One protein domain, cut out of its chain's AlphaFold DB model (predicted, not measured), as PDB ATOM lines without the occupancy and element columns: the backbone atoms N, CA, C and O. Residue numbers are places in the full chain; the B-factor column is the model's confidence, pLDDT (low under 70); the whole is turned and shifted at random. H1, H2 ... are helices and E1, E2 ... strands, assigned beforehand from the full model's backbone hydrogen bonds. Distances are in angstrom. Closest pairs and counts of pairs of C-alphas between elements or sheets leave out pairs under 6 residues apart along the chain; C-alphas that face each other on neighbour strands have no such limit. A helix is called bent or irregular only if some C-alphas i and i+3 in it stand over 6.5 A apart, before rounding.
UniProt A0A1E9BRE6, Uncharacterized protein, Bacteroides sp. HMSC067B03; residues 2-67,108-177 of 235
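What this domain is: This is residues 2 to 67 and 108 to 177 of the 235 residues of an uncharacterized protein of Bacteroides sp. HMSC067B03 (UniProt A0A1E9BRE6). A twisted sheet of four strands is covered on one face by two long helices, H1 and H5, in two layers: helices over one face of a sheet. H4 makes a corner with the first turn of H5, and the short H2 and H3 lie on the side of H5 away from H1. The 136 printed residues run H1 E1 E2 E3 E4 H2 H3 H4 H5, class mixed; the antiparallel sheet has the order E1 E2 E3 E4. The whole is compact, radius of gyration of the C-alphas 15.0 A, spans 44 by 38 by 26 A.

Where its parts are: H1, residues 4 to 21, begins at C-alpha (179.878, 144.418, 161.823), measures 26.3 A and has a kink of 41 degrees near residue 15; it is irregular, C-alphas 14 and 17 being 7.3 A apart. E1 is 31 to 35, E2 41 to 52, 34.5 A, E3 55 to 66, 34.9 A, and E4 108 to 111. H2 is 114 to 117, H3 124 to 130, H4 142 to 151. H5, 157 to 174, 25.6 A, ends at C-alpha (160.883, 168.462, 152.132).

How they stand to each other: E1, E2 and E3 form a meander, each strand the antiparallel neighbour of the one before, with N 34 to O 43 at 2.9 A and N 44 to O 63 at 2.7 A. E4 is antiparallel to E3, N 62 to O 111 at 2.9 A. H1 runs along E2, height over the sheet 9.5 A; H5 runs along E3, height 9.2 A. H5, the hub, touches H1 at a steep tilt of 53 degrees, the same way, closest C-alphas Leu 15 and Leu 162, 6.7 A. With residue 157 alone it touches H4, about perpendicular at 87 degrees, closest C-alphas Asn 146 and Trp 157, 6.1 A. H5 and H2 only just touch, with 3 pairs of C-alphas within 8 A, the closest Leu 117 and Leu 167, 6.6 A. H3 is close to H5 but not clearly touching, C-alphas Arg 130 and Gln 160 at 7.5 A. Every O i to N i+4 pair is within hydrogen-bond range in H3 and H4, 12 of 14 in H1 and in H5; H2 is too short for one.

The domain as a whole: The C-alphas of Asp 38 and Lys 151, 45.2 A, are farthest apart. Residues 68 to 107 are not printed; C-alphas 67 and 108 are 8.7 A apart across the cut. The link H3 to H4 is long. No printed residue has pLDDT under 70.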
ATOM      1  N   VAL A   2     186.802 141.423 160.435       71.62
ATOM      2  CA  VAL A   2     186.250 142.608 161.113       71.62
ATOM      3  C   VAL A   2     184.778 142.377 161.473       71.62
ATOM      4  O   VAL A   2     184.010 141.815 160.682       71.62
ATOM      5  N   ASP A   3     184.393 142.760 162.692       85.50
ATOM      6  CA  ASP A   3     183.018 142.626 163.172       85.50
ATOM      7  C   ASP A   3     182.141 143.760 162.607       85.50
ATOM      8  O   ASP A   3     182.528 144.928 162.580       85.50
ATOM      9  N   LYS A   4     180.902 143.436 162.216       88.62
ATOM     10  CA  LYS A   4     179.878 144.418 161.823       88.62
ATOM     11  C   LYS A   4     179.730 145.516 162.878       88.62
ATOM     12  O   LYS A   4     179.510 146.677 162.536       88.62
ATOM     13  N   LYS A   5     179.804 145.146 164.160       90.75
ATOM     14  CA  LYS A   5     179.688 146.092 165.275       90.75
ATOM     15  C   LYS A   5     180.851 147.084 165.299       90.75
ATOM     16  O   LYS A   5     180.635 148.254 165.590       90.75
ATOM     17  N   GLU A   6     182.054 146.629 164.967       92.38
ATOM     18  CA  GLU A   6     183.255 147.460 164.923       92.38
ATOM     19  C   GLU A   6     183.165 148.511 163.812       92.38
ATOM     20  O   GLU A   6     183.329 149.699 164.086       92.38
ATOM     21  N   ILE A   7     182.804 148.096 162.592       93.75
ATOM     22  CA  ILE A   7     182.566 149.009 161.459       93.75
ATOM     23  C   ILE A   7     181.487 150.030 161.816       93.75
ATOM     24  O   ILE A   7     181.668 151.233 161.634       93.75
ATOM     25  N   LEU A   8     180.364 149.560 162.368       95.00
ATOM     26  CA  LEU A   8     179.271 150.443 162.746       95.00
ATOM     27  C   LEU A   8     179.703 151.474 163.799       95.00
ATOM     28  O   LEU A   8     179.342 152.639 163.672       95.00
ATOM     29  N   ASN A   9     180.472 151.071 164.814       94.94
ATOM     30  CA  ASN A   9     180.961 151.984 165.848       94.94
ATOM     31  C   ASN A   9     181.866 153.073 165.262       94.94
ATOM     32  O   ASN A   9     181.730 154.235 165.631       94.94
ATOM     33  N   GLN A  10     182.746 152.724 164.321       96.50
ATOM     34  CA  GLN A  10     183.597 153.706 163.644       96.50
ATOM     35  C   GLN A  10     182.768 154.747 162.882       96.50
ATOM     36  O   GLN A  10     183.025 155.942 163.007       96.50
ATOM     37  N   ILE A  11     181.729 154.317 162.157       96.44
ATOM     38  CA  ILE A  11     180.833 155.245 161.456       96.44
ATOM     39  C   ILE A  11     180.033 156.106 162.442       96.44
ATOM     40  O   ILE A  11     179.917 157.316 162.257       96.44
ATOM     41  N   VAL A  12     179.500 155.504 163.509       96.44
ATOM     42  CA  VAL A  12     178.749 156.234 164.543       96.44
ATOM     43  C   VAL A  12     179.615 157.314 165.185       96.44
ATOM     44  O   VAL A  12     179.145 158.438 165.315       96.44
ATOM     45  N   ASN A  13     180.885 157.027 165.479       96.88
ATOM     46  CA  ASN A  13     181.814 158.000 166.061       96.88
ATOM     47  C   ASN A  13     182.035 159.234 165.167       96.88
ATOM     48  O   ASN A  13     182.243 160.331 165.681       96.88
ATOM     49  N   VAL A  14     181.976 159.076 163.839       97.38
ATOM     50  CA  VAL A  14     182.064 160.199 162.888       97.38
ATOM     51  C   VAL A  14     180.764 161.005 162.857       97.38
ATOM     52  O   VAL A  14     180.790 162.230 162.778       97.38
ATOM     53  N   LEU A  15     179.623 160.321 162.921       97.56
ATOM     54  CA  LEU A  15     178.307 160.918 162.709       97.56
ATOM     55  C   LEU A  15     177.681 161.530 163.965       97.56
ATOM     56  O   LEU A  15     176.898 162.469 163.851       97.56
ATOM     57  N   GLU A  16     177.983 161.005 165.152       96.19
ATOM     58  CA  GLU A  16     177.209 161.290 166.364       96.19
ATOM     59  C   GLU A  16     177.235 162.761 166.758       96.19
ATOM     60  O   GLU A  16     176.178 163.388 166.843       96.19
ATOM     61  N   LYS A  17     178.424 163.340 166.947       96.69
ATOM     62  CA  LYS A  17     178.544 164.749 167.343       96.69
ATOM     63  C   LYS A  17     177.900 165.691 166.309       96.69
ATOM     64  O   LYS A  17     177.109 166.536 166.730       96.69
ATOM     65  N   PRO A  18     178.155 165.553 164.992       97.06
ATOM     66  CA  PRO A  18     177.440 166.318 163.970       97.06
ATOM     67  C   PRO A  18     175.916 166.133 163.975       97.06
ATOM     68  O   PRO A  18     175.182 167.096 163.817       97.06
ATOM     69  N   PHE A  19     175.390 164.928 164.183       96.81
ATOM     70  CA  PHE A  19     173.938 164.734 164.232       96.81
ATOM     71  C   PHE A  19     173.298 165.378 165.469       96.81
ATOM     72  O   PHE A  19     172.199 165.936 165.375       96.81
ATOM     73  N   VAL A  20     173.996 165.358 166.609       96.75
ATOM     74  CA  VAL A  20     173.542 165.998 167.854       96.75
ATOM     75  C   VAL A  20     173.338 167.502 167.678       96.75
ATOM     76  O   VAL A  20     172.345 168.029 168.181       96.75
ATOM     77  N   THR A  21     174.181 168.194 166.902       96.94
ATOM     78  CA  THR A  21     173.983 169.634 166.627       96.94
ATOM     79  C   THR A  21     172.690 169.921 165.855       96.94
ATOM     80  O   THR A  21     172.172 171.034 165.918       96.94
ATOM     81  N   HIS A  22     172.127 168.917 165.178       96.56
ATOM     82  CA  HIS A  22     170.865 169.003 164.443       96.56
ATOM     83  C   HIS A  22     169.672 168.378 165.186       96.56
ATOM     84  O   HIS A  22     168.605 168.195 164.590       96.56
ATOM     85  N   GLY A  23     169.834 168.056 166.475       96.38
ATOM     86  CA  GLY A  23     168.783 167.511 167.338       96.38
ATOM     87  C   GLY A  23     168.535 166.009 167.169       96.38
ATOM     88  O   GLY A  23     167.533 165.494 167.669       96.38
ATOM     89  N   PHE A  24     169.414 165.297 166.464       98.00
ATOM     90  CA  PHE A  24     169.369 163.841 166.403       98.00
ATOM     91  C   PHE A  24     170.093 163.237 167.606       98.00
ATOM     92  O   PHE A  24     171.115 163.740 168.059       98.00
ATOM     93  N   ARG A  25     169.598 162.101 168.090       97.25
ATOM     94  CA  ARG A  25     170.285 161.267 169.081       97.25
ATOM     95  C   ARG A  25     170.567 159.893 168.497       97.25
ATOM     96  O   ARG A  25     169.704 159.321 167.825       97.25
ATOM     97  N   TYR A  26     171.742 159.345 168.782       97.31
ATOM     98  CA  TYR A  26     172.008 157.940 168.513       97.31
ATOM     99  C   TYR A  26     171.125 157.060 169.409       97.31
ATOM    100  O   TYR A  26     170.851 157.393 170.563       97.31
ATOM    101  N   VAL A  27     170.638 155.943 168.869       93.62
ATOM    102  CA  VAL A  27     169.856 154.962 169.632       93.62
ATOM    103  C   VAL A  27     170.603 153.636 169.695       93.62
ATOM    104  O   VAL A  27     171.302 153.359 170.660       93.62
ATOM    105  N   ARG A  28     170.432 152.780 168.686       93.12
ATOM    106  CA  ARG A  28     171.119 151.490 168.570       93.12
ATOM    107  C   ARG A  28     171.096 151.013 167.130       93.12
ATOM    108  O   ARG A  28     170.206 151.393 166.370       93.12
ATOM    109  N   GLY A  29     172.031 150.132 166.783       91.38
ATOM    110  CA  GLY A  29     172.029 149.445 165.491       91.38
ATOM    111  C   GLY A  29     172.160 150.389 164.295       91.38
ATOM    112  O   GLY A  29     171.581 150.110 163.258       91.38
ATOM    113  N   GLY A  30     172.870 151.511 164.459       94.12
ATOM    114  CA  GLY A  30     173.114 152.477 163.382       94.12
ATOM    115  C   GLY A  30     171.976 153.453 163.135       94.12
ATOM    116  O   GLY A  30     171.933 154.077 162.079       94.12
ATOM    117  N   ARG A  31     171.054 153.589 164.092       97.25
ATOM    118  CA  ARG A  31     169.923 154.509 164.001       97.25
ATOM    119  C   ARG A  31     170.160 155.788 164.794       97.25
ATOM    120  O   ARG A  31     170.358 155.730 166.008       97.25
ATOM    121  N   PHE A  32     170.029 156.915 164.109       98.44
ATOM    122  CA  PHE A  32     169.918 158.249 164.683       98.44
ATOM    123  C   PHE A  32     168.482 158.729 164.523       98.44
ATOM    124  O   PHE A  32     167.899 158.556 163.454       98.44
ATOM    125  N   VAL A  33     167.899 159.303 165.573       97.94
ATOM    126  CA  VAL A  33     166.498 159.745 165.563       97.94
ATOM    127  C   VAL A  33     166.361 161.181 166.041       97.94
ATOM    128  O   VAL A  33     167.019 161.578 167.001       97.94
ATOM    129  N   ARG A  34     165.464 161.933 165.410       97.19
ATOM    130  CA  ARG A  34     165.056 163.277 165.816       97.19
ATOM    131  C   ARG A  34     163.541 163.331 165.903       97.19
ATOM    132  O   ARG A  34     162.856 163.029 164.929       97.19
ATOM    133  N   LYS A  35     163.022 163.735 167.060       95.94
ATOM    134  CA  LYS A  35     161.592 163.978 167.254       95.94
ATOM    135  C   LYS A  35     161.297 165.445 166.959       95.94
ATOM    136  O   LYS A  35     162.028 166.305 167.447       95.94
ATOM    137  N   LEU A  36     160.280 165.722 166.150       94.06
ATOM    138  CA  LEU A  36     159.893 167.096 165.831       94.06
ATOM    139  C   LEU A  36     159.066 167.721 166.963       94.06
ATOM    140  O   LEU A  36     158.619 167.038 167.888       94.06
ATOM    141  N   SER A  37     158.881 169.041 166.885       90.56
ATOM    142  CA  SER A  37     158.152 169.840 167.878       90.56
ATOM    143  C   SER A  37     156.679 169.452 168.015       90.56
ATOM    144  O   SER A  37     156.106 169.641 169.083       90.56
ATOM    145  N   ASP A  38     156.084 168.853 166.980       89.62
ATOM    146  CA  ASP A  38     154.721 168.307 167.014       89.62
ATOM    147  C   ASP A  38     154.564 167.097 167.959       89.62
ATOM    148  O   ASP A  38     153.452 166.623 168.190       89.62
ATOM    149  N   GLY A  39     155.674 166.559 168.480       89.56
ATOM    150  CA  GLY A  39     155.705 165.427 169.399       89.56
ATOM    151  C   GLY A  39     155.280 164.085 168.793       89.56
ATOM    152  O   GLY A  39     155.313 163.075 169.505       89.56
ATOM    153  N   ASN A  40     154.935 164.038 167.507       92.06
ATOM    154  CA  ASN A  40     154.347 162.878 166.833       92.06
ATOM    155  C   ASN A  40     155.172 162.406 165.636       92.06
ATOM    156  O   ASN A  40     155.160 161.209 165.332       92.06
ATOM    157  N   THR A  41     155.914 163.316 165.006       95.44
ATOM    158  CA  THR A  41     156.787 163.022 163.877       95.44
ATOM    159  C   THR A  41     158.198 162.697 164.359       95.44
ATOM    160  O   THR A  41     158.811 163.437 165.133       95.44
ATOM    161  N   GLU A  42     158.732 161.573 163.887       97.25
ATOM    162  CA  GLU A  42     160.107 161.145 164.129       97.25
ATOM    163  C   GLU A  42     160.828 160.938 162.797       97.25
ATOM    164  O   GLU A  42     160.380 160.175 161.944       97.25
ATOM    165  N   GLN A  43     161.964 161.605 162.633       98.06
ATOM    166  CA  GLN A  43     162.877 161.427 161.510       98.06
ATOM    167  C   GLN A  43     164.005 160.495 161.936       98.06
ATOM    168  O   GLN A  43     164.567 160.650 163.022       98.06
ATOM    169  N   GLN A  44     164.346 159.530 161.089       97.88
ATOM    170  CA  GLN A  44     165.373 158.535 161.359       97.88
ATOM    171  C   GLN A  44     166.374 158.478 160.212       97.88
ATOM    172  O   GLN A  44     165.988 158.364 159.053       97.88
ATOM    173  N   TYR A  45     167.655 158.497 160.561       98.19
ATOM    174  CA  TYR A  45     168.759 158.122 159.688       98.19
ATOM    175  C   TYR A  45     169.258 156.752 160.145       98.19
ATOM    176  O   TYR A  45     169.598 156.580 161.320       98.19
ATOM    177  N   HIS A  46     169.262 155.761 159.258       97.06
ATOM    178  CA  HIS A  46     169.521 154.373 159.624       97.06
ATOM    179  C   HIS A  46     170.555 153.730 158.706       97.06
ATOM    180  O   HIS A  46     170.315 153.550 157.517       97.06
ATOM    181  N   ILE A  47     171.688 153.339 159.283       95.50
ATOM    182  CA  ILE A  47     172.726 152.575 158.591       95.50
ATOM    183  C   ILE A  47     172.504 151.096 158.866       95.50
ATOM    184  O   ILE A  47     172.477 150.671 160.024       95.50
ATOM    185  N   THR A  48     172.418 150.294 157.810       92.69
ATOM    186  CA  THR A  48     172.370 148.838 157.937       92.69
ATOM    187  C   THR A  48     173.476 148.166 157.148       92.69
ATOM    188  O   THR A  48     173.999 148.704 156.178       92.69
ATOM    189  N   PHE A  49     173.821 146.956 157.584       91.50
ATOM    190  CA  PHE A  49     174.783 146.102 156.902       91.50
ATOM    191  C   PHE A  49     174.194 144.719 156.702       91.50
ATOM    192  O   PHE A  49     173.674 144.120 157.660       91.50
ATOM    193  N   ARG A  50     174.364 144.190 155.493       89.62
ATOM    194  CA  ARG A  50     174.183 142.776 155.161       89.62
ATOM    195  C   ARG A  50     175.544 142.183 154.827       89.62
ATOM    196  O   ARG A  50     176.326 142.811 154.126       89.62
ATOM    197  N   LYS A  51     175.832 140.985 155.333       88.62
ATOM    198  CA  LYS A  51     177.073 140.272 155.013       88.62
ATOM    199  C   LYS A  51     176.796 139.244 153.922       88.62
ATOM    200  O   LYS A  51     175.846 138.473 154.055       88.62
ATOM    201  N   LYS A  52     177.603 139.231 152.862       86.12
ATOM    202  CA  LYS A  52     177.498 138.269 151.758       86.12
ATOM    203  C   LYS A  52     178.899 137.923 151.255       86.12
ATOM    204  O   LYS A  52     179.670 138.822 150.959       86.12
ATOM    205  N   TYR A  53     179.216 136.627 151.189       85.81
ATOM    206  CA  TYR A  53     180.513 136.105 150.722       85.81
ATOM    207  C   TYR A  53     181.747 136.760 151.376       85.81
ATOM    208  O   TYR A  53     182.732 137.034 150.711       85.81
ATOM    209  N   GLY A  54     181.691 137.032 152.683       84.06
ATOM    210  CA  GLY A  54     182.796 137.671 153.411       84.06
ATOM    211  C   GLY A  54     182.770 139.203 153.399       84.06
ATOM    212  O   GLY A  54     183.227 139.792 154.374       84.06
ATOM    213  N   CYS A  55     182.124 139.827 152.415       91.69
ATOM    214  CA  CYS A  55     182.010 141.281 152.293       91.69
ATOM    215  C   CYS A  55     180.746 141.842 152.966       91.69
ATOM    216  O   CYS A  55     179.744 141.143 153.179       91.69
ATOM    217  N   PHE A  56     180.770 143.139 153.248       92.75
ATOM    218  CA  PHE A  56     179.640 143.939 153.690       92.75
ATOM    219  C   PHE A  56     178.996 144.677 152.521       92.75
ATOM    220  O   PHE A  56     179.667 145.263 151.680       92.75
ATOM    221  N   LEU A  57     177.667 144.673 152.514       91.81
ATOM    222  CA  LEU A  57     176.830 145.599 151.770       91.81
ATOM    223  C   LEU A  57     176.211 146.565 152.775       91.81
ATOM    224  O   LEU A  57     175.445 146.134 153.646       91.81
ATOM    225  N   MET A  58     176.554 147.846 152.666       93.56
ATOM    226  CA  MET A  58     176.000 148.908 153.502       93.56
ATOM    227  C   MET A  58     174.820 149.585 152.798       93.56
ATOM    228  O   MET A  58     174.854 149.792 151.589       93.56
ATOM    229  N   SER A  59     173.790 149.955 153.557       92.88
ATOM    230  CA  SER A  59     172.717 150.837 153.096       92.88
ATOM    231  C   SER A  59     172.443 151.935 154.115       92.88
ATOM    232  O   SER A  59     172.610 151.727 155.321       92.88
ATOM    233  N   ILE A  60     172.006 153.095 153.624       95.69
ATOM    234  CA  ILE A  60     171.576 154.223 154.446       95.69
ATOM    235  C   ILE A  60     170.139 154.567 154.063       95.69
ATOM    236  O   ILE A  60     169.856 154.939 152.925       95.69
ATOM    237  N   GLU A  61     169.235 154.449 155.025       95.81
ATOM    238  CA  GLU A  61     167.816 154.740 154.856       95.81
ATOM    239  C   GLU A  61     167.435 155.980 155.666       95.81
ATOM    240  O   GLU A  61     167.783 156.105 156.843       95.81
ATOM    241  N   LEU A  62     166.682 156.877 155.037       97.94
ATOM    242  CA  LEU A  62     165.994 157.976 155.707       97.94
ATOM    243  C   LEU A  62     164.538 157.583 155.891       97.94
ATOM    244  O   LEU A  62     163.906 157.102 154.957       97.94
ATOM    245  N   ILE A  63     163.992 157.759 157.086       97.50
ATOM    246  CA  ILE A  63     162.630 157.326 157.405       97.50
ATOM    247  C   ILE A  63     161.940 158.441 158.175       97.50
ATOM    248  O   ILE A  63     162.500 158.972 159.131       97.50
ATOM    249  N   VAL A  64     160.711 158.765 157.793       97.81
ATOM    250  CA  VAL A  64     159.832 159.643 158.565       97.81
ATOM    251  C   VAL A  64     158.666 158.820 159.074       97.81
ATOM    252  O   VAL A  64     157.973 158.154 158.307       97.81
ATOM    253  N   GLN A  65     158.454 158.847 160.382       96.44
ATOM    254  CA  GLN A  65     157.369 158.140 161.045       96.44
ATOM    255  C   GLN A  65     156.414 159.130 161.688       96.44
ATOM    256  O   GLN A  65     156.853 160.096 162.305       96.44
ATOM    257  N   ASN A  66     155.115 158.860 161.599       95.25
ATOM    258  CA  ASN A  66     154.106 159.577 162.369       95.25
ATOM    259  C   ASN A  66     152.946 158.634 162.684       95.25
ATOM    260  O   ASN A  66     152.227 158.180 161.797       95.25
ATOM    261  N   LYS A  67     152.777 158.324 163.970       89.94
ATOM    262  CA  LYS A  67     151.770 157.355 164.429       89.94
ATOM    263  C   LYS A  67     150.357 157.924 164.453       89.94
ATOM    264  O   LYS A  67     149.411 157.149 164.423       89.94
ATOM    265  N   LEU A 108     155.543 157.199 157.294       94.88
ATOM    266  CA  LEU A 108     154.922 158.137 156.357       94.88
ATOM    267  C   LEU A 108     155.613 158.084 154.999       94.88
ATOM    268  O   LEU A 108     154.964 157.897 153.978       94.88
ATOM    269  N   CYS A 109     156.933 158.225 155.000       96.12
ATOM    270  CA  CYS A 109     157.763 158.154 153.811       96.12
ATOM    271  C   CYS A 109     159.176 157.714 154.194       96.12
ATOM    272  O   CYS A 109     159.566 157.737 155.366       96.12
ATOM    273  N   GLY A 110     159.948 157.295 153.200       95.81
ATOM    274  CA  GLY A 110     161.351 156.983 153.394       95.81
ATOM    275  C   GLY A 110     162.124 157.049 152.091       95.81
ATOM    276  O   GLY A 110     161.535 157.008 151.013       95.81
ATOM    277  N   LEU A 111     163.441 157.146 152.219       96.06
ATOM    278  CA  LEU A 111     164.371 157.238 151.113       96.06
ATOM    279  C   LEU A 111     165.529 156.263 151.301       96.06
ATOM    280  O   LEU A 111     166.339 156.419 152.213       96.06
ATOM    281  N   GLY A 112     165.601 155.264 150.424       92.38
ATOM    282  CA  GLY A 112     166.766 154.381 150.287       92.38
ATOM    283  C   GLY A 112     167.595 154.668 149.034       92.38
ATOM    284  O   GLY A 112     168.771 154.333 148.982       92.38
ATOM    285  N   ASP A 113     167.003 155.321 148.034       93.50
ATOM    286  CA  ASP A 113     167.645 155.658 146.768       93.50
ATOM    287  C   ASP A 113     167.913 157.160 146.694       93.50
ATOM    288  O   ASP A 113     167.024 157.953 146.403       93.50
ATOM    289  N   TRP A 114     169.148 157.568 146.960       95.69
ATOM    290  CA  TRP A 114     169.460 158.981 147.171       95.69
ATOM    291  C   TRP A 114     169.649 159.764 145.869       95.69
ATOM    292  O   TRP A 114     169.984 160.947 145.916       95.69
ATOM    293  N   ARG A 115     169.399 159.154 144.704       94.06
ATOM    294  CA  ARG A 115     169.484 159.829 143.397       94.06
ATOM    295  C   ARG A 115     168.538 161.022 143.265       94.06
ATOM    296  O   ARG A 115     168.786 161.904 142.448       94.06
ATOM    297  N   GLU A 116     167.473 161.077 144.058       91.19
ATOM    298  CA  GLU A 116     166.570 162.235 144.116       91.19
ATOM    299  C   GLU A 116     167.161 163.453 144.850       91.19
ATOM    300  O   GLU A 116     166.576 164.536 144.822       91.19
ATOM    301  N   LEU A 117     168.301 163.285 145.531       94.94
ATOM    302  CA  LEU A 117     168.995 164.347 146.269       94.94
ATOM    303  C   LEU A 117     170.110 165.009 145.455       94.94
ATOM    304  O   LEU A 117     170.888 165.797 145.999       94.94
ATOM    305  N   LYS A 118     170.183 164.692 144.161       95.31
ATOM    306  CA  LYS A 118     170.976 165.445 143.194       95.31
ATOM    307  C   LYS A 118     170.497 166.884 143.117       95.31
ATOM    308  O   LYS A 118     169.303 167.156 143.250       95.31
ATOM    309  N   GLU A 119     171.423 167.779 142.815       93.81
ATOM    310  CA  GLU A 119     171.041 169.115 142.369       93.81
ATOM    311  C   GLU A 119     170.348 169.031 140.992       93.81
ATOM    312  O   GLU A 119     170.532 168.068 140.243       93.81
ATOM    313  N   GLU A 120     169.528 170.030 140.657       91.75
ATOM    314  CA  GLU A 120     168.640 170.016 139.480       91.75
ATOM    315  C   GLU A 120     169.375 169.702 138.165       91.75
ATOM    316  O   GLU A 120     168.919 168.877 137.375       91.75
ATOM    317  N   ASN A 121     170.569 170.273 137.989       94.50
ATOM    318  CA  ASN A 121     171.403 170.102 136.797       94.50
ATOM    319  C   ASN A 121     172.586 169.140 137.014       94.50
ATOM    320  O   ASN A 121     173.487 169.056 136.181       94.50
ATOM    321  N   GLU A 122     172.615 168.416 138.134       96.00
ATOM    322  CA  GLU A 122     173.688 167.476 138.447       96.00
ATOM    323  C   GLU A 122     173.451 166.120 137.762       96.00
ATOM    324  O   GLU A 122     172.411 165.470 137.940       96.00
ATOM    325  N   SER A 123     174.444 165.653 136.997       96.19
ATOM    326  CA  SER A 123     174.421 164.307 136.419       96.19
ATOM    327  C   SER A 123     174.510 163.238 137.515       96.19
ATOM    328  O   SER A 123     175.056 163.459 138.596       96.19
ATOM    329  N   LEU A 124     173.985 162.040 137.246       95.06
ATOM    330  CA  LEU A 124     174.107 160.929 138.196       95.06
ATOM    331  C   LEU A 124     175.573 160.541 138.450       95.06
ATOM    332  O   LEU A 124     175.919 160.149 139.559       95.06
ATOM    333  N   GLU A 125     176.424 160.665 137.436       94.00
ATOM    334  CA  GLU A 125     177.861 160.426 137.551       94.00
ATOM    335  C   GLU A 125     178.518 161.418 138.517       94.00
ATOM    336  O   GLU A 125     179.167 160.995 139.469       94.00
ATOM    337  N   SER A 126     178.247 162.718 138.352       94.88
ATOM    338  CA  SER A 126     178.734 163.777 139.247       94.88
ATOM    339  C   SER A 126     178.275 163.557 140.691       94.88
ATOM    340  O   SER A 126     179.066 163.663 141.628       94.88
ATOM    341  N   PHE A 127     177.008 163.179 140.876       95.62
ATOM    342  CA  PHE A 127     176.477 162.854 142.197       95.62
ATOM    343  C   PHE A 127     177.195 161.671 142.841       95.62
ATOM    344  O   PHE A 127     177.589 161.749 144.002       95.62
ATOM    345  N   ASN A 128     177.393 160.589 142.082       93.69
ATOM    346  CA  ASN A 128     178.084 159.403 142.571       93.69
ATOM    347  C   ASN A 128     179.557 159.684 142.887       93.69
ATOM    348  O   ASN A 128     180.055 159.119 143.855       93.69
ATOM    349  N   ALA A 129     180.216 160.570 142.134       92.31
ATOM    350  CA  ALA A 129     181.601 160.960 142.381       92.31
ATOM    351  C   ALA A 129     181.773 161.696 143.722       92.31
ATOM    352  O   ALA A 129     182.747 161.470 144.431       92.31
ATOM    353  N   ARG A 130     180.815 162.548 144.120       93.25
ATOM    354  CA  ARG A 130     180.869 163.231 145.431       93.25
ATOM    355  C   ARG A 130     180.206 162.458 146.573       93.25
ATOM    356  O   ARG A 130     180.487 162.730 147.738       93.25
ATOM    357  N   PHE A 131     179.280 161.549 146.269       95.00
ATOM    358  CA  PHE A 131     178.525 160.794 147.263       95.00
ATOM    359  C   PHE A 131     178.085 159.429 146.720       95.00
ATOM    360  O   PHE A 131     177.019 159.262 146.127       95.00
ATOM    361  N   ARG A 132     178.913 158.423 146.986       92.00
ATOM    362  CA  ARG A 132     178.738 157.018 146.625       92.00
ATOM    363  C   ARG A 132     178.129 156.166 147.743       92.00
ATOM    364  O   ARG A 132     177.560 155.120 147.451       92.00
ATOM    365  N   LEU A 133     178.180 156.606 149.006       92.38
ATOM    366  CA  LEU A 133     177.732 155.812 150.167       92.38
ATOM    367  C   LEU A 133     176.242 155.439 150.189       92.38
ATOM    368  O   LEU A 133     175.861 154.575 150.979       92.38
ATOM    369  N   TRP A 134     175.392 156.043 149.352       90.25
ATOM    370  CA  TRP A 134     174.006 155.581 149.194       90.25
ATOM    371  C   TRP A 134     173.902 154.251 148.432       90.25
ATOM    372  O   TRP A 134     172.926 153.527 148.598       90.25
ATOM    373  N   SER A 135     174.904 153.928 147.611       88.88
ATOM    374  CA  SER A 135     175.036 152.664 146.886       88.88
ATOM    375  C   SER A 135     176.515 152.258 146.840       88.88
ATOM    376  O   SER A 135     177.157 152.328 145.784       88.88
ATOM    377  N   PRO A 136     177.095 151.912 148.005       89.12
ATOM    378  CA  PRO A 136     178.504 151.592 148.097       89.12
ATOM    379  C   PRO A 136     178.768 150.206 147.488       89.12
ATOM    380  O   PRO A 136     177.896 149.329 147.533       89.12
ATOM    381  N   PRO A 137     179.974 149.978 146.943       89.94
ATOM    382  CA  PRO A 137     180.398 148.644 146.533       89.94
ATOM    383  C   PRO A 137     180.463 147.696 147.739       89.94
ATOM    384  O   PRO A 137     180.430 148.122 148.893       89.94
ATOM    385  N   TYR A 138     180.559 146.392 147.476       94.06
ATOM    386  CA  TYR A 138     180.887 145.430 148.528       94.06
ATOM    387  C   TYR A 138     182.307 145.695 149.035       94.06
ATOM    388  O   TYR A 138     183.208 145.882 148.223       94.06
ATOM    389  N   PHE A 139     182.503 145.672 150.353       94.94
ATOM    390  CA  PHE A 139     183.809 145.910 150.976       94.94
ATOM    391  C   PHE A 139     184.050 144.975 152.164       94.94
ATOM    392  O   PHE A 139     183.101 144.523 152.808       94.94
ATOM    393  N   GLU A 140     185.305 144.671 152.474       94.31
ATOM    394  CA  GLU A 140     185.666 143.806 153.608       94.31
ATOM    395  C   GLU A 140     185.687 144.564 154.942       94.31
ATOM    396  O   GLU A 140     185.203 144.064 155.960       94.31
ATOM    397  N   ASP A 141     186.210 145.790 154.927       94.62
ATOM    398  CA  ASP A 141     186.250 146.716 156.055       94.62
ATOM    399  C   ASP A 141     186.300 148.184 155.578       94.62
ATOM    400  O   ASP A 141     186.254 148.484 154.385       94.62
ATOM    401  N   LEU A 142     186.357 149.134 156.514       94.94
ATOM    402  CA  LEU A 142     186.364 150.564 156.189       94.94
ATOM    403  C   LEU A 142     187.658 151.046 155.516       94.94
ATOM    404  O   LEU A 142     187.642 152.078 154.843       94.94
ATOM    405  N   LYS A 143     188.772 150.323 155.679       95.69
ATOM    406  CA  LYS A 143     190.023 150.622 154.975       95.69
ATOM    407  C   LYS A 143     189.906 150.193 153.516       95.69
ATOM    408  O   LYS A 143     190.256 150.970 152.636       95.69
ATOM    409  N   ASP A 144     189.371 149.002 153.269       96.31
ATOM    410  CA  ASP A 144     189.042 148.517 151.930       96.31
ATOM    411  C   ASP A 144     188.066 149.463 151.215       96.31
ATOM    412  O   ASP A 144     188.350 149.915 150.108       96.31
ATOM    413  N   LEU A 145     186.991 149.890 151.891       95.75
ATOM    414  CA  LEU A 145     186.062 150.881 151.342       95.75
ATOM    415  C   LEU A 145     186.767 152.186 150.942       95.75
ATOM    416  O   LEU A 145     186.530 152.688 149.848       95.75
ATOM    417  N   ASN A 146     187.653 152.722 151.789       96.56
ATOM    418  CA  ASN A 146     188.424 153.919 151.438       96.56
ATOM    419  C   ASN A 146     189.333 153.697 150.225       96.56
ATOM    420  O   ASN A 146     189.363 154.554 149.350       96.56
ATOM    421  N   ASN A 147     190.005 152.546 150.122       97.00
ATOM    422  CA  ASN A 147     190.838 152.231 148.958       97.00
ATOM    423  C   ASN A 147     190.017 152.159 147.660       97.00
ATOM    424  O   ASN A 147     190.512 152.525 146.593       97.00
ATOM    425  N   ILE A 148     188.781 151.648 147.722       95.62
ATOM    426  CA  ILE A 148     187.883 151.604 146.562       95.62
ATOM    427  C   ILE A 148     187.481 153.026 146.158       95.62
ATOM    428  O   ILE A 148     187.623 153.389 144.994       95.62
ATOM    429  N   LEU A 149     187.042 153.842 147.122       95.12
ATOM    430  CA  LEU A 149     186.629 155.226 146.878       95.12
ATOM    431  C   LEU A 149     187.774 156.083 146.321       95.12
ATOM    432  O   LEU A 149     187.566 156.833 145.372       95.12
ATOM    433  N   GLU A 150     188.989 155.920 146.845       94.62
ATOM    434  CA  GLU A 150     190.181 156.628 146.368       94.62
ATOM    435  C   GLU A 150     190.497 156.297 144.901       94.62
ATOM    436  O   GLU A 150     190.746 157.200 144.103       94.62
ATOM    437  N   LYS A 151     190.412 155.018 144.506       94.94
ATOM    438  CA  LYS A 151     190.592 154.597 143.102       94.94
ATOM    439  C   LYS A 151     189.536 155.186 142.167       94.94
ATOM    440  O   LYS A 151     189.823 155.405 140.995       94.94
ATOM    441  N   GLU A 152     188.331 155.425 142.677       91.12
ATOM    442  CA  GLU A 152     187.234 156.072 141.952       91.12
ATOM    443  C   GLU A 152     187.345 157.612 141.957       91.12
ATOM    444  O   GLU A 152     186.471 158.285 141.415       91.12
ATOM    445  N   GLY A 153     188.383 158.191 142.575       92.06
ATOM    446  CA  GLY A 153     188.525 159.643 142.735       92.06
ATOM    447  C   GLY A 153     187.447 160.265 143.629       92.06
ATOM    448  O   GLY A 153     187.172 161.460 143.530       92.06
ATOM    449  N   SER A 154     186.805 159.452 144.472       93.56
ATOM    450  CA  SER A 154     185.719 159.856 145.361       93.56
ATOM    451  C   SER A 154     186.245 160.238 146.752       93.56
ATOM    452  O   SER A 154     187.277 159.718 147.184       93.56
ATOM    453  N   PRO A 155     185.526 161.091 147.510       96.50
ATOM    454  CA  PRO A 155     185.867 161.380 148.901       96.50
ATOM    455  C   PRO A 155     185.868 160.118 149.770       96.50
ATOM    456  O   PRO A 155     185.184 159.136 149.467       96.50
ATOM    457  N   THR A 156     186.573 160.162 150.896       97.06
ATOM    458  CA  THR A 156     186.623 159.066 151.876       97.06
ATOM    459  C   THR A 156     185.237 158.733 152.440       97.06
ATOM    460  O   THR A 156     184.318 159.561 152.430       97.06
ATOM    461  N   TRP A 157     185.060 157.534 153.006       96.25
ATOM    462  CA  TRP A 157     183.790 157.177 153.646       96.25
ATOM    463  C   TRP A 157     183.446 158.144 154.791       96.25
ATOM    464  O   TRP A 157     182.267 158.418 155.015       96.25
ATOM    465  N   GLN A 158     184.442 158.700 155.493       97.19
ATOM    466  CA  GLN A 158     184.230 159.693 156.547       97.19
ATOM    467  C   GLN A 158     183.617 160.981 155.988       97.19
ATOM    468  O   GLN A 158     182.592 161.447 156.485       97.19
ATOM    469  N   GLU A 159     184.213 161.544 154.937       97.19
ATOM    470  CA  GLU A 159     183.728 162.770 154.291       97.19
ATOM    471  C   GLU A 159     182.334 162.571 153.696       97.19
ATOM    472  O   GLU A 159     181.456 163.431 153.821       97.19
ATOM    473  N   GLN A 160     182.088 161.404 153.104       96.88
ATOM    474  CA  GLN A 160     180.771 161.061 152.588       96.88
ATOM    475  C   GLN A 160     179.738 160.847 153.705       96.88
ATOM    476  O   GLN A 160     178.581 161.221 153.527       96.88
ATOM    477  N   CYS A 161     180.127 160.319 154.871       96.56
ATOM    478  CA  CYS A 161     179.257 160.271 156.052       96.56
ATOM    479  C   CYS A 161     178.881 161.680 156.521       96.56
ATOM    480  O   CYS A 161     177.721 161.942 156.811       96.56
ATOM    481  N   LEU A 162     179.821 162.624 156.545       96.31
ATOM    482  CA  LEU A 162     179.500 164.015 156.886       96.31
ATOM    483  C   LEU A 162     178.602 164.669 155.823       96.31
ATOM    484  O   LEU A 162     177.660 165.389 156.153       96.31
ATOM    485  N   THR A 163     178.836 164.365 154.546       96.12
ATOM    486  CA  THR A 163     177.993 164.818 153.429       96.12
ATOM    487  C   THR A 163     176.567 164.274 153.534       96.12
ATOM    488  O   THR A 163     175.603 164.997 153.258       96.12
ATOM    489  N   SER A 164     176.411 163.022 153.978       97.25
ATOM    490  CA  SER A 164     175.103 162.385 154.105       97.25
ATOM    491  C   SER A 164     174.201 163.122 155.095       97.25
ATOM    492  O   SER A 164     172.989 163.144 154.891       97.25
ATOM    493  N   ILE A 165     174.756 163.795 156.108       97.00
ATOM    494  CA  ILE A 165     173.993 164.585 157.085       97.00
ATOM    495  C   ILE A 165     173.240 165.713 156.381       97.00
ATOM    496  O   ILE A 165     172.021 165.815 156.503       97.00
ATOM    497  N   ASN A 166     173.939 166.524 155.586       96.56
ATOM    498  CA  ASN A 166     173.331 167.649 154.873       96.56
ATOM    499  C   ASN A 166     172.279 167.185 153.859       96.56
ATOM    500  O   ASN A 166     171.201 167.772 153.765       96.56
ATOM    501  N   LEU A 167     172.562 166.100 153.136       97.56
ATOM    502  CA  LEU A 167     171.607 165.476 152.218       97.56
ATOM    503  C   LEU A 167     170.364 164.954 152.959       97.56
ATOM    504  O   LEU A 167     169.240 165.180 152.513       97.56
ATOM    505  N   SER A 168     170.554 164.351 154.134       97.88
ATOM    506  CA  SER A 168     169.456 163.889 154.988       97.88
ATOM    507  C   SER A 168     168.586 165.047 155.455       97.88
ATOM    508  O   SER A 168     167.365 164.972 155.382       97.88
ATOM    509  N   LEU A 169     169.201 166.145 155.897       97.56
ATOM    510  CA  LEU A 169     168.484 167.347 156.322       97.56
ATOM    511  C   LEU A 169     167.698 167.979 155.166       97.56
ATOM    512  O   LEU A 169     166.556 168.385 155.379       97.56
ATOM    513  N   LYS A 170     168.256 168.008 153.945       96.38
ATOM    514  CA  LYS A 170     167.536 168.452 152.736       96.38
ATOM    515  C   LYS A 170     166.294 167.596 152.479       96.38
ATOM    516  O   LYS A 170     165.223 168.151 152.247       96.38
ATOM    517  N   PHE A 171     166.418 166.269 152.545       97.56
ATOM    518  CA  PHE A 171     165.275 165.361 152.418       97.56
ATOM    519  C   PHE A 171     164.235 165.625 153.512       97.56
ATOM    520  O   PHE A 171     163.081 165.924 153.216       97.56
ATOM    521  N   PHE A 172     164.655 165.601 154.777       97.62
ATOM    522  CA  PHE A 172     163.768 165.801 155.918       97.62
ATOM    523  C   PHE A 172     163.034 167.140 155.872       97.62
ATOM    524  O   PHE A 172     161.858 167.189 156.229       97.62
ATOM    525  N   LYS A 173     163.670 168.200 155.367       95.94
ATOM    526  CA  LYS A 173     163.010 169.493 155.192       95.94
ATOM    527  C   LYS A 173     161.848 169.428 154.199       95.94
ATOM    528  O   LYS A 173     160.810 170.022 154.464       95.94
ATOM    529  N   LYS A 174     161.982 168.682 153.095       95.44
ATOM    530  CA  LYS A 174     160.883 168.462 152.132       95.44
ATOM    531  C   LYS A 174     159.713 167.722 152.782       95.44
ATOM    532  O   LYS A 174     158.563 168.056 152.539       95.44
ATOM    533  N   THR A 175     160.010 166.755 153.653       95.62
ATOM    534  CA  THR A 175     158.983 165.956 154.345       95.62
ATOM    535  C   THR A 175     158.202 166.718 155.419       95.62
ATOM    536  O   THR A 175     157.230 166.187 155.942       95.62
ATOM    537  N   GLU A 176     158.600 167.946 155.764       93.50
ATOM    538  CA  GLU A 176     157.792 168.809 156.635       93.50
ATOM    539  C   GLU A 176     156.531 169.325 155.919       93.50
ATOM    540  O   GLU A 176     155.560 169.682 156.583       93.50
ATOM    541  N   ASP A 177     156.514 169.328 154.580       95.00
ATOM    542  CA  ASP A 177     155.312 169.591 153.792       95.00
ATOM    543  C   ASP A 177     154.523 168.295 153.563       95.00
ATOM    544  O   ASP A 177     154.955 167.364 152.872       95.00
TER     545      ASP A 177